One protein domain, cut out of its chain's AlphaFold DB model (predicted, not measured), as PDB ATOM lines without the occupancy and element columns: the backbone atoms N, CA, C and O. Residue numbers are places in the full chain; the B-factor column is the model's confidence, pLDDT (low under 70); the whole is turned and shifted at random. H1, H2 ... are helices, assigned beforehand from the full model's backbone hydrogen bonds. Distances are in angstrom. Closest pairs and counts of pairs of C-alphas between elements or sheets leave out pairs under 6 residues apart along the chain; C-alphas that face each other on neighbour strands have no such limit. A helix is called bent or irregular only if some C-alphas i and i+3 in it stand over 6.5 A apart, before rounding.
ATOM      1  N   LYS A  11     142.736 156.679 189.137       93.06
ATOM      2  CA  LYS A  11     142.369 158.005 189.680       93.06
ATOM      3  C   LYS A  11     142.928 158.230 191.082       93.06
ATOM      4  O   LYS A  11     143.462 159.296 191.372       93.06
ATOM      5  N   ARG A  12     142.843 157.214 191.941       92.25
ATOM      6  CA  ARG A  12     143.330 157.279 193.320       92.25
ATOM      7  C   ARG A  12     144.843 157.448 193.358       92.25
ATOM      8  O   ARG A  12     145.343 158.312 194.070       92.25
ATOM      9  N   TYR A  13     145.567 156.654 192.574       91.75
ATOM     10  CA  TYR A  13     147.023 156.741 192.509       91.75
ATOM     11  C   TYR A  13     147.508 158.041 191.870       91.75
ATOM     12  O   TYR A  13     148.475 158.613 192.367       91.75
ATOM     13  N   ALA A  14     146.822 158.545 190.841       94.31
ATOM     14  CA  ALA A  14     147.118 159.850 190.258       94.31
ATOM     15  C   ALA A  14     146.990 160.966 191.305       94.31
ATOM     16  O   ALA A  14     147.933 161.728 191.495       94.31
ATOM     17  N   VAL A  15     145.888 161.004 192.066       94.38
ATOM     18  CA  VAL A  15     145.708 161.980 193.159       94.38
ATOM     19  C   VAL A  15     146.793 161.823 194.229       94.38
ATOM     20  O   VAL A  15     147.432 162.805 194.606       94.38
ATOM     21  N   LEU A  16     147.064 160.596 194.687       94.25
ATOM     22  CA  LEU A  16     148.108 160.337 195.685       94.25
ATOM     23  C   LEU A  16     149.503 160.757 195.203       94.25
ATOM     24  O   LEU A  16     150.309 161.214 196.011       94.25
ATOM     25  N   ALA A  17     149.798 160.606 193.911       94.62
ATOM     26  CA  ALA A  17     151.083 160.975 193.327       94.62
ATOM     27  C   ALA A  17     151.293 162.493 193.249       94.62
ATOM     28  O   ALA A  17     152.442 162.936 193.273       94.62
ATOM     29  N   VAL A  18     150.217 163.285 193.196       96.19
ATOM     30  CA  VAL A  18     150.302 164.755 193.161       96.19
ATOM     31  C   VAL A  18     150.488 165.367 194.551       96.19
ATOM     32  O   VAL A  18     151.133 166.406 194.670       96.19
ATOM     33  N   ILE A  19     150.004 164.730 195.624       95.44
ATOM     34  CA  ILE A  19     150.140 165.277 196.991       95.44
ATOM     35  C   ILE A  19     151.606 165.625 197.330       95.44
ATOM     36  O   ILE A  19     151.852 166.734 197.808       95.44
ATOM     37  N   PRO A  20     152.612 164.770 197.048       96.12
ATOM     38  CA  PRO A  20     154.008 165.146 197.243       96.12
ATOM     39  C   PRO A  20     154.474 166.332 196.401       96.12
ATOM     40  O   PRO A  20     155.283 167.107 196.896       96.12
ATOM     41  N   ALA A  21     153.976 166.506 195.174       96.06
ATOM     42  CA  ALA A  21     154.309 167.670 194.354       96.06
ATOM     43  C   ALA A  21     153.793 168.968 194.998       96.06
ATOM     44  O   ALA A  21     154.563 169.912 195.156       96.06
ATOM     45  N   LEU A  22     152.550 168.973 195.497       96.06
ATOM     46  CA  LEU A  22     152.001 170.106 196.253       96.06
ATOM     47  C   LEU A  22     152.830 170.419 197.506       96.06
ATOM     48  O   LEU A  22     153.129 171.580 197.785       96.06
ATOM     49  N   MET A  23     153.234 169.389 198.258       95.19
ATOM     50  CA  MET A  23     154.094 169.575 199.431       95.19
ATOM     51  C   MET A  23     155.448 170.175 199.045       95.19
ATOM     52  O   MET A  23     155.899 171.114 199.692       95.19
ATOM     53  N   VAL A  24     156.089 169.665 197.989       95.75
ATOM     54  CA  VAL A  24     157.362 170.197 197.482       95.75
ATOM     55  C   VAL A  24     157.219 171.675 197.125       95.75
ATOM     56  O   VAL A  24     158.035 172.474 197.577       95.75
ATOM     57  N   THR A  25     156.162 172.063 196.406       95.19
ATOM     58  CA  THR A  25     155.879 173.470 196.086       95.19
ATOM     59  C   THR A  25     155.741 174.323 197.351       95.19
ATOM     60  O   THR A  25     156.375 175.373 197.467       95.19
ATOM     61  N   ALA A  26     154.964 173.865 198.336       94.19
ATOM     62  CA  ALA A  26     154.756 174.587 199.589       94.19
ATOM     63  C   ALA A  26     156.051 174.767 200.402       94.19
ATOM     64  O   ALA A  26     156.377 175.880 200.819       94.19
ATOM     65  N   PHE A  27     156.813 173.689 200.607       93.69
ATOM     66  CA  PHE A  27     158.050 173.728 201.390       93.69
ATOM     67  C   PHE A  27     159.159 174.495 200.675       93.69
ATOM     68  O   PHE A  27     159.840 175.299 201.308       93.69
ATOM     69  N   ASN A  28     159.308 174.327 199.359       95.38
ATOM     70  CA  ASN A  28     160.302 175.083 198.602       95.38
ATOM     71  C   ASN A  28     160.000 176.578 198.627       95.38
ATOM     72  O   ASN A  28     160.934 177.373 198.715       95.38
ATOM     73  N   LYS A  29     158.720 176.974 198.680       94.12
ATOM     74  CA  LYS A  29     158.358 178.381 198.865       94.12
ATOM     75  C   LYS A  29     158.834 178.950 200.205       94.12
ATOM     76  O   LYS A  29     159.271 180.097 200.254       94.12
ATOM     77  N   ARG A  30     158.796 178.150 201.276       92.81
ATOM     78  CA  ARG A  30     159.345 178.525 202.593       92.81
ATOM     79  C   ARG A  30     160.868 178.643 202.552       92.81
ATOM     80  O   ARG A  30     161.422 179.641 203.005       92.81
ATOM     81  N   VAL A  31     161.542 177.686 201.916       93.50
ATOM     82  CA  VAL A  31     163.002 177.728 201.737       93.50
ATOM     83  C   VAL A  31     163.427 178.959 200.924       93.50
ATOM     84  O   VAL A  31     164.426 179.602 201.249       93.50
ATOM     85  N   GLU A  32     162.655 179.347 199.904       93.25
ATOM     86  CA  GLU A  32     162.911 180.558 199.115       93.25
ATOM     87  C   GLU A  32     162.966 181.823 199.979       93.25
ATOM     88  O   GLU A  32     163.872 182.637 199.772       93.25
ATOM     89  N   ILE A  33     162.051 181.953 200.946       91.25
ATOM     90  CA  ILE A  33     161.956 183.098 201.867       91.25
ATOM     91  C   ILE A  33     162.863 182.969 203.101       91.25
ATOM     92  O   ILE A  33     162.793 183.803 203.998       91.25
ATOM     93  N   GLY A  34     163.735 181.956 203.139       91.25
ATOM     94  CA  GLY A  34     164.721 181.773 204.205       91.25
ATOM     95  C   GLY A  34     164.201 181.030 205.431       91.25
ATOM     96  O   GLY A  34     164.786 181.153 206.498       91.25
ATOM     97  N   ILE A  35     163.122 180.259 205.283       91.44
ATOM     98  CA  ILE A  35     162.592 179.379 206.326       91.44
ATOM     99  C   ILE A  35     162.945 177.931 205.952       91.44
ATOM    100  O   ILE A  35     162.269 177.325 205.114       91.44
ATOM    101  N   PRO A  36     164.031 177.364 206.508       90.50
ATOM    102  CA  PRO A  36     164.451 176.011 206.179       90.50
ATOM    103  C   PRO A  36     163.524 174.965 206.810       90.50
ATOM    104  O   PRO A  36     162.889 175.204 207.829       90.50
ATOM    105  N   ARG A  37     163.487 173.751 206.251       87.00
ATOM    106  CA  ARG A  37     162.633 172.662 206.766       87.00
ATOM    107  C   ARG A  37     162.885 172.299 208.229       87.00
ATOM    108  O   ARG A  37     161.962 171.871 208.913       87.00
ATOM    109  N   TRP A  38     164.138 172.377 208.658       88.00
ATOM    110  CA  TRP A  38     164.535 172.027 210.016       88.00
ATOM    111  C   TRP A  38     164.200 173.125 211.030       88.00
ATOM    112  O   TRP A  38     164.388 172.881 212.217       88.00
ATOM    113  N   SER A  39     163.739 174.305 210.589       88.12
ATOM    114  CA  SER A  39     163.378 175.385 211.503       88.12
ATOM    115  C   SER A  39     162.198 174.980 212.376       88.12
ATOM    116  O   SER A  39     161.301 174.247 211.942       88.12
ATOM    117  N   ASP A  40     162.152 175.542 213.578       86.94
ATOM    118  CA  ASP A  40     160.979 175.411 214.420       86.94
ATOM    119  C   ASP A  40     159.752 176.082 213.775       86.94
ATOM    120  O   ASP A  40     159.890 176.993 212.946       86.94
ATOM    121  N   PRO A  41     158.528 175.639 214.125       84.38
ATOM    122  CA  PRO A  41     157.297 176.276 213.657       84.38
ATOM    123  C   PRO A  41     157.162 177.739 214.099       84.38
ATOM    124  O   PRO A  41     156.435 178.501 213.472       84.38
ATOM    125  N   ILE A  42     157.834 178.117 215.189       87.31
ATOM    126  CA  ILE A  42     157.901 179.483 215.703       87.31
ATOM    127  C   ILE A  42     159.375 179.869 215.695       87.31
ATOM    128  O   ILE A  42     160.148 179.303 216.459       87.31
ATOM    129  N   ILE A  43     159.746 180.810 214.829       87.31
ATOM    130  CA  ILE A  43     161.116 181.322 214.725       87.31
ATOM    131  C   ILE A  43     161.210 182.584 215.572       87.31
ATOM    132  O   ILE A  43     160.459 183.541 215.349       87.31
ATOM    133  N   LEU A  44     162.115 182.592 216.544       89.81
ATOM    134  CA  LEU A  44     162.366 183.767 217.365       89.81
ATOM    135  C   LEU A  44     163.174 184.813 216.577       89.81
ATOM    136  O   LEU A  44     163.939 184.450 215.679       89.81
ATOM    137  N   PRO A  45     163.052 186.119 216.886       89.38
ATOM    138  CA  PRO A  45     163.785 187.171 216.178       89.38
ATOM    139  C   PRO A  45     165.300 186.939 216.109       89.38
ATOM    140  O   PRO A  45     165.927 187.281 215.108       89.38
ATOM    141  N   GLU A  46     165.882 186.323 217.139       89.19
ATOM    142  CA  GLU A  46     167.313 186.026 217.222       89.19
ATOM    143  C   GLU A  46     167.744 184.897 216.264       89.19
ATOM    144  O   GLU A  46     168.912 184.803 215.891       89.19
ATOM    145  N   GLU A  47     166.806 184.052 215.831       89.19
ATOM    146  CA  GLU A  47     167.041 182.878 214.980       89.19
ATOM    147  C   GLU A  47     166.840 183.186 213.486       89.19
ATOM    148  O   GLU A  47     167.280 182.425 212.618       89.19
ATOM    149  N   VAL A  48     166.208 184.322 213.166       89.81
ATOM    150  CA  VAL A  48     165.889 184.739 211.788       89.81
ATOM    151  C   VAL A  48     167.152 184.884 210.944       89.81
ATOM    152  O   VAL A  48     167.211 184.376 209.825       89.81
ATOM    153  N   GLU A  49     168.185 185.541 211.472       91.19
ATOM    154  CA  GLU A  49     169.436 185.758 210.738       91.19
ATOM    155  C   GLU A  49     170.166 184.437 210.457       91.19
ATOM    156  O   GLU A  49     170.723 184.248 209.373       91.19
ATOM    157  N   MET A  50     170.104 183.481 211.388       90.69
ATOM    158  CA  MET A  50     170.647 182.138 211.176       90.69
ATOM    159  C   MET A  50     169.898 181.401 210.061       90.69
ATOM    160  O   MET A  50     170.531 180.786 209.203       90.69
ATOM    161  N   CYS A  51     168.565 181.489 210.038       89.69
ATOM    162  CA  CYS A  51     167.734 180.854 209.015       89.69
ATOM    163  C   CYS A  51     167.960 181.467 207.621       89.69
ATOM    164  O   CYS A  51     168.132 180.731 206.650       89.69
ATOM    165  N   LEU A  52     168.044 182.798 207.523       90.69
ATOM    166  CA  LEU A  52     168.280 183.510 206.261       90.69
ATOM    167  C   LEU A  52     169.649 183.195 205.642       90.69
ATOM    168  O   LEU A  52     169.772 183.152 204.417       90.69
ATOM    169  N   ASN A  53     170.663 182.964 206.479       91.06
ATOM    170  CA  ASN A  53     172.019 182.628 206.045       91.06
ATOM    171  C   ASN A  53     172.241 181.120 205.835       91.06
ATOM    172  O   ASN A  53     173.300 180.714 205.347       91.06
ATOM    173  N   ALA A  54     171.275 180.274 206.196       90.12
ATOM    174  CA  ALA A  54     171.386 178.835 206.013       90.12
ATOM    175  C   ALA A  54     171.378 178.450 204.516       90.12
ATOM    176  O   ALA A  54     170.719 179.102 203.699       90.12
ATOM    177  N   PRO A  55     172.059 177.356 204.123       92.94
ATOM    178  CA  PRO A  55     171.974 176.843 202.761       92.94
ATOM    179  C   PRO A  55     170.531 176.499 202.369       92.94
ATOM    180  O   PRO A  55     169.830 175.789 203.093       92.94
ATOM    181  N   LYS A  56     170.103 176.947 201.184       94.31
ATOM    182  CA  LYS A  56     168.793 176.597 200.620       94.31
ATOM    183  C   LYS A  56     168.813 175.160 200.104       94.31
ATOM    184  O   LYS A  56     169.350 174.887 199.033       94.31
ATOM    185  N   ILE A  57     168.235 174.246 200.878       94.88
ATOM    186  CA  ILE A  57     168.050 172.842 200.500       94.88
ATOM    187  C   ILE A  57     166.601 172.669 200.049       94.88
ATOM    188  O   ILE A  57     165.685 172.805 200.856       94.88
ATOM    189  N   TYR A  58     166.406 172.392 198.762       96.00
ATOM    190  CA  TYR A  58     165.081 172.210 198.178       96.00
ATOM    191  C   TYR A  58     164.619 170.755 198.267       96.00
ATOM    192  O   TYR A  58     165.386 169.814 198.057       96.00
ATOM    193  N   GLU A  59     163.334 170.591 198.538       95.44
ATOM    194  CA  GLU A  59     162.620 169.327 198.488       95.44
ATOM    195  C   GLU A  59     162.458 168.839 197.052       95.44
ATOM    196  O   GLU A  59     162.358 169.618 196.099       95.44
ATOM    197  N   THR A  60     162.373 167.518 196.909       96.56
ATOM    198  CA  THR A  60     162.101 166.848 195.636       96.56
ATOM    199  C   THR A  60     161.020 165.795 195.823       96.56
ATOM    200  O   THR A  60     160.829 165.259 196.916       96.56
ATOM    201  N   VAL A  61     160.281 165.501 194.754       96.00
ATOM    202  CA  VAL A  61     159.222 164.492 194.819       96.00
ATOM    203  C   VAL A  61     159.810 163.079 194.968       96.00
ATOM    204  O   VAL A  61     160.839 162.776 194.354       96.00
ATOM    205  N   PRO A  62     159.162 162.178 195.730       95.44
ATOM    206  CA  PRO A  62     159.578 160.782 195.828       95.44
ATOM    207  C   PRO A  62     159.555 160.070 194.469       95.44
ATOM    208  O   PRO A  62     158.627 160.236 193.689       95.44
ATOM    209  N   GLU A  63     160.518 159.183 194.214       94.06
ATOM    210  CA  GLU A  63     160.685 158.554 192.892       94.06
ATOM    211  C   GLU A  63     159.465 157.751 192.406       94.06
ATOM    212  O   GLU A  63     159.225 157.626 191.208       94.06
ATOM    213  N   TRP A  64     158.659 157.208 193.320       92.38
ATOM    214  CA  TRP A  64     157.474 156.438 192.941       92.38
ATOM    215  C   TRP A  64     156.396 157.299 192.265       92.38
ATOM    216  O   TRP A  64     155.679 156.783 191.412       92.38
ATOM    217  N   THR A  65     156.290 158.595 192.590       93.88
ATOM    218  CA  THR A  65     155.262 159.481 192.011       93.88
ATOM    219  C   THR A  65     155.522 159.758 190.533       93.88
ATOM    220  O   THR A  65     154.588 159.946 189.752       93.88
ATOM    221  N   LYS A  66     156.797 159.719 190.127       92.19
ATOM    222  CA  LYS A  66     157.227 159.884 188.734       92.19
ATOM    223  C   LYS A  66     156.807 158.711 187.850       92.19
ATOM    224  O   LYS A  66     156.635 158.898 186.656       92.19
ATOM    225  N   LYS A  67     156.612 157.525 188.437       91.56
ATOM    226  CA  LYS A  67     156.206 156.295 187.730       91.56
ATOM    227  C   LYS A  67     154.697 156.172 187.532       91.56
ATOM    228  O   LYS A  67     154.245 155.230 186.893       91.56
ATOM    229  N   VAL A  68     153.913 157.056 188.148       91.88
ATOM    230  CA  VAL A  68     152.461 157.079 187.972       91.88
ATOM    231  C   VAL A  68     152.163 157.873 186.712       91.88
ATOM    232  O   VAL A  68     152.416 159.075 186.674       91.88
ATOM    233  N   GLU A  69     151.643 157.218 185.685       92.56
ATOM    234  CA  GLU A  69     151.282 157.887 184.435       92.56
ATOM    235  C   GLU A  69     150.114 158.874 184.632       92.56
ATOM    236  O   GLU A  69     149.289 158.687 185.536       92.56
ATOM    237  N   PRO A  70     150.017 159.930 183.803       95.62
ATOM    238  CA  PRO A  70     148.830 160.775 183.757       95.62
ATOM    239  C   PRO A  70     147.573 159.960 183.432       95.62
ATOM    240  O   PRO A  70     147.628 158.941 182.739       95.62
ATOM    241  N   LEU A  71     146.417 160.418 183.913       95.62
ATOM    242  CA  LEU A  71     145.151 159.758 183.602       95.62
ATOM    243  C   LEU A  71     144.830 159.865 182.105       95.62
ATOM    244  O   LEU A  71     145.015 160.919 181.499       95.62
ATOM    245  N   GLY A  72     144.286 158.792 181.522       94.50
ATOM    246  CA  GLY A  72     143.866 158.789 180.113       94.50
ATOM    247  C   GLY A  72     142.716 159.759 179.810       94.50
ATOM    248  O   GLY A  72     142.611 160.261 178.697       94.50
ATOM    249  N   GLU A  73     141.894 160.068 180.813       95.44
ATOM    250  CA  GLU A  73     140.823 161.063 180.743       95.44
ATOM    251  C   GLU A  73     141.021 162.121 181.829       95.44
ATOM    252  O   GLU A  73     141.505 161.808 182.922       95.44
ATOM    253  N   VAL A  74     140.609 163.360 181.538       97.38
ATOM    254  CA  VAL A  74     140.721 164.476 182.485       97.38
ATOM    255  C   VAL A  74     139.854 164.194 183.710       97.38
ATOM    256  O   VAL A  74     138.630 164.077 183.607       97.38
ATOM    257  N   LEU A  75     140.469 164.145 184.890       97.31
ATOM    258  CA  LEU A  75     139.736 164.120 186.151       97.31
ATOM    259  C   LEU A  75     139.457 165.553 186.596       97.31
ATOM    260  O   LEU A  75     140.359 166.245 187.056       97.31
ATOM    261  N   LYS A  76     138.204 165.996 186.486       97.12
ATOM    262  CA  LYS A  76     137.770 167.289 187.021       97.12
ATOM    263  C   LYS A  76     137.388 167.146 188.497       97.12
ATOM    264  O   LYS A  76     136.554 166.302 188.827       97.12
ATOM    265  N   ILE A  77     137.988 167.950 189.371       95.44
ATOM    266  CA  ILE A  77     137.655 168.011 190.799       95.44
ATOM    267  C   ILE A  77     136.939 169.345 191.059       95.44
ATOM    268  O   ILE A  77     137.520 170.392 190.762       95.44
ATOM    269  N   PRO A  78     135.691 169.329 191.569       95.94
ATOM    270  CA  PRO A  78     134.975 170.551 191.913       95.94
ATOM    271  C   PRO A  78     135.635 171.265 193.095       95.94
ATOM    272  O   PRO A  78     136.181 170.627 193.998       95.94
ATOM    273  N   HIS A  79     135.545 172.590 193.091       94.56
ATOM    274  CA  HIS A  79     135.861 173.439 194.230       94.56
ATOM    275  C   HIS A  79     134.788 173.305 195.332       94.56
ATOM    276  O   HIS A  79     133.745 172.679 195.127       94.56
ATOM    277  N   GLU A  80     135.036 173.852 196.526       90.25
ATOM    278  CA  GLU A  80     134.143 173.716 197.694       90.25
ATOM    279  C   GLU A  80     132.741 174.314 197.484       90.25
ATOM    280  O   GLU A  80     131.771 173.838 198.074       90.25
ATOM    281  N   ASP A  81     132.616 175.305 196.603       91.38
ATOM    282  CA  ASP A  81     131.354 175.917 196.171       91.38
ATOM    283  C   ASP A  81     130.662 175.154 195.026       91.38
ATOM    284  O   ASP A  81     129.578 175.536 194.580       91.38
ATOM    285  N   GLY A  82     131.263 174.055 194.564       93.00
ATOM    286  CA  GLY A  82     130.785 173.245 193.452       93.00
ATOM    287  C   GLY A  82     131.221 173.741 192.071       93.00
ATOM    288  O   GLY A  82     130.879 173.083 191.087       93.00
ATOM    289  N   GLU A  83     131.977 174.844 191.962       95.75
ATOM    290  CA  GLU A  83     132.505 175.302 190.672       95.75
ATOM    291  C   GLU A  83     133.511 174.284 190.120       95.75
ATOM    292  O   GLU A  83     134.412 173.805 190.811       95.75
ATOM    293  N   VAL A  84     133.378 173.957 188.837       96.62
ATOM    294  CA  VAL A  84     134.302 173.079 188.121       96.62
ATOM    295  C   VAL A  84     134.994 173.899 187.044       96.62
ATOM    296  O   VAL A  84     134.338 174.553 186.240       96.62
ATOM    297  N   LEU A  85     136.326 173.855 187.011       96.31
ATOM    298  CA  LEU A  85     137.079 174.518 185.948       96.31
ATOM    299  C   LEU A  85     136.837 173.826 184.601       96.31
ATOM    300  O   LEU A  85     136.695 172.602 184.511       96.31
ATOM    301  N   GLU A  86     136.859 174.615 183.530       95.94
ATOM    302  CA  GLU A  86     136.659 174.108 182.169       95.94
ATOM    303  C   GLU A  86     137.960 173.863 181.402       95.94
ATOM    304  O   GLU A  86     137.972 173.075 180.458       95.94
ATOM    305  N   SER A  87     139.063 174.495 181.812       96.06
ATOM    306  CA  SER A  87     140.347 174.414 181.118       96.06
ATOM    307  C   SER A  87     141.526 174.461 182.087       96.06
ATOM    308  O   SER A  87     141.464 175.132 183.114       96.06
ATOM    309  N   PHE A  88     142.624 173.802 181.711       96.31
ATOM    310  CA  PHE A  88     143.919 173.935 182.384       96.31
ATOM    311  C   PHE A  88     144.560 175.319 182.211       96.31
ATOM    312  O   PHE A  88     145.438 175.677 182.985       96.31
ATOM    313  N   GLU A  89     144.109 176.102 181.229       96.31
ATOM    314  CA  GLU A  89     144.573 177.479 181.011       96.31
ATOM    315  C   GLU A  89     143.938 178.482 181.991       96.31
ATOM    316  O   GLU A  89     144.283 179.665 181.978       96.31
ATOM    317  N   ASP A  90     142.989 178.044 182.829       96.25
ATOM    318  CA  ASP A  90     142.446 178.894 183.885       96.25
ATOM    319  C   ASP A  90     143.572 179.247 184.878       96.25
ATOM    320  O   ASP A  90     144.258 178.348 185.367       96.25
ATOM    321  N   PRO A  91     143.780 180.532 185.222       94.56
ATOM    322  CA  PRO A  91     144.844 180.941 186.141       94.56
ATOM    323  C   PRO A  91     144.696 180.357 187.552       94.56
ATOM    324  O   PRO A  91     145.657 180.368 188.320       94.56
ATOM    325  N   ARG A  92     143.504 179.867 187.909       95.12
ATOM    326  CA  ARG A  92     143.235 179.174 189.170       95.12
ATOM    327  C   ARG A  92     143.619 177.699 189.109       95.12
ATOM    328  O   ARG A  92     143.603 177.068 190.156       95.12
ATOM    329  N   ALA A  93     143.925 177.124 187.945       96.44
ATOM    330  CA  ALA A  93     144.248 175.706 187.817       96.44
ATOM    331  C   ALA A  93     145.614 175.369 188.441       96.44
ATOM    332  O   ALA A  93     146.595 176.094 188.268       96.44
ATOM    333  N   SER A  94     145.693 174.235 189.145       96.31
ATOM    334  CA  SER A  94     146.963 173.762 189.708       96.31
ATOM    335  C   SER A  94     147.873 173.150 188.651       96.31
ATOM    336  O   SER A  94     147.499 172.196 187.963       96.31
ATOM    337  N   ARG A  95     149.117 173.638 188.603       94.31
ATOM    338  CA  ARG A  95     150.153 173.110 187.705       94.31
ATOM    339  C   ARG A  95     150.571 171.692 188.084       94.31
ATOM    340  O   ARG A  95     150.747 170.854 187.209       94.31
ATOM    341  N   GLU A  96     150.678 171.402 189.376       95.06
ATOM    342  CA  GLU A  96     151.066 170.081 189.874       95.06
ATOM    343  C   GLU A  96     150.014 169.015 189.536       95.06
ATOM    344  O   GLU A  96     150.355 167.877 189.214       95.06
ATOM    345  N   LEU A  97     148.725 169.375 189.589       96.50
ATOM    346  CA  LEU A  97     147.626 168.466 189.248       96.50
ATOM    347  C   LEU A  97     147.491 168.268 187.731       96.50
ATOM    348  O   LEU A  97     147.184 167.157 187.283       96.50
ATOM    349  N   GLN A  98     147.795 169.299 186.938       96.38
ATOM    350  CA  GLN A  98     147.798 169.221 185.478       96.38
ATOM    351  C   GLN A  98     148.752 168.138 184.954       96.38
ATOM    352  O   GLN A  98     148.391 167.419 184.022       96.38
ATOM    353  N   GLU A  99     149.915 167.938 185.586       95.38
ATOM    354  CA  GLU A  99     150.873 166.890 185.195       95.38
ATOM    355  C   GLU A  99     150.286 165.471 185.239       95.38
ATOM    356  O   GLU A  99     150.791 164.576 184.563       95.38
ATOM    357  N   LYS A 100     149.217 165.243 186.016       96.38
ATOM    358  CA  LYS A 100     148.512 163.951 186.092       96.38
ATOM    359  C   LYS A 100     147.145 163.955 185.411       96.38
ATOM    360  O   LYS A 100     146.374 163.014 185.599       96.38
ATOM    361  N   ASN A 101     146.877 164.962 184.580       97.56
ATOM    362  CA  ASN A 101     145.610 165.170 183.885       97.56
ATOM    363  C   ASN A 101     144.422 165.374 184.850       97.56
ATOM    364  O   ASN A 101     143.313 164.886 184.625       97.56
ATOM    365  N   ILE A 102     144.668 166.077 185.960       97.88
ATOM    366  CA  ILE A 102     143.660 166.406 186.967       97.88
ATOM    367  C   ILE A 102     143.403 167.912 186.918       97.88
ATOM    368  O   ILE A 102     144.291 168.707 187.213       97.88
ATOM    369  N   LEU A 103     142.188 168.311 186.555       97.88
ATOM    370  CA  LEU A 103     141.773 169.706 186.514       97.88
ATOM    371  C   LEU A 103     141.100 170.078 187.836       97.88
ATOM    372  O   LEU A 103     139.997 169.624 188.142       97.88
ATOM    373  N   CYS A 104     141.791 170.889 188.624       96.81
ATOM    374  CA  CYS A 104     141.375 171.310 189.953       96.81
ATOM    375  C   CYS A 104     141.926 172.709 190.233       96.81
ATOM    376  O   CYS A 104     142.969 173.089 189.690       96.81
TER     377      CYS A 104
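This is residues 11 to 104 of the 112 residues of an uncharacterized protein of Blastomyces silverae (UniProt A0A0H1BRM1). One long helix, H1, forms the spine of a loose, elongated model, with a head made largely of loop beside its first half and a small helix, H2, set beyond its last end. After H2 the chain folds back along H1 through residues 54 to 62 to the short helix H3, and then winds through the head, where another short helix, H4, packs on the first half of H1. The printed part has 94 residues, with four named helices in the order H1, H2, H3, H4 and no named strand; the class is all helix, though only 39 of the 94 residues are in named elements. The radius of gyration of the C-alphas is 16.9 A, and the C-alphas span 50 by 32 by 20 A.

H1, residues 11 to 32, is the longest helix. H2, residues 45 to 53, is apart from H1 and touches no helix. H3, residues 63 to 66, touches H1, which meets it with residues 17 to 20 alone; the closest C-alphas, those of Ala 17 and Thr 65, are 4.6 A apart. H4, residues 95 to 98, touches H1, which meets it with residues 15 to 22 alone; the closest C-alphas, those of Val 18 and Leu 97, are 6.0 A apart. H3 and H4 are apart, and H2 is apart from both. Residues 75 to 76 form a short parallel pairing with residues 102 to 103. Of the O i to N i+4 pairs, 16 of 18 in H1 and 3 of 5 in H2 are within hydrogen-bond range; H3 and H4 are too short for such a pair.

H1 begins with C-alpha 11 at (142.369, 158.005, 189.680) and ends with C-alpha 32 at (162.911, 180.558, 199.115), a length of 31.9 A. It is neither bent nor irregular, but only just: C-alphas 17 and 20 are 6.4 A apart. H2, Pro 45 to Asn 53, measures 13.8 A and is only just irregular, with C-alphas 46 and 49 lying 6.8 A apart. H3, Glu 63 to Lys 66, measures 5.6 A. H4, Arg 95 to Gln 98, measures 5.1 A and ends with C-alpha 98 at (147.798, 169.221, 185.478).

The two C-alphas farthest apart are those of Glu 46 and Gly 72, at 51.7 A. The printed part runs from residue 11 to residue 104 and has no cut. The links from H1 to H2, 12 residues, and from H3 to H4, 28 residues, are long; that from H2 to H3, 9 residues, is short. The mean pLDDT of the printed part is 93.6, and no printed residue is under 70.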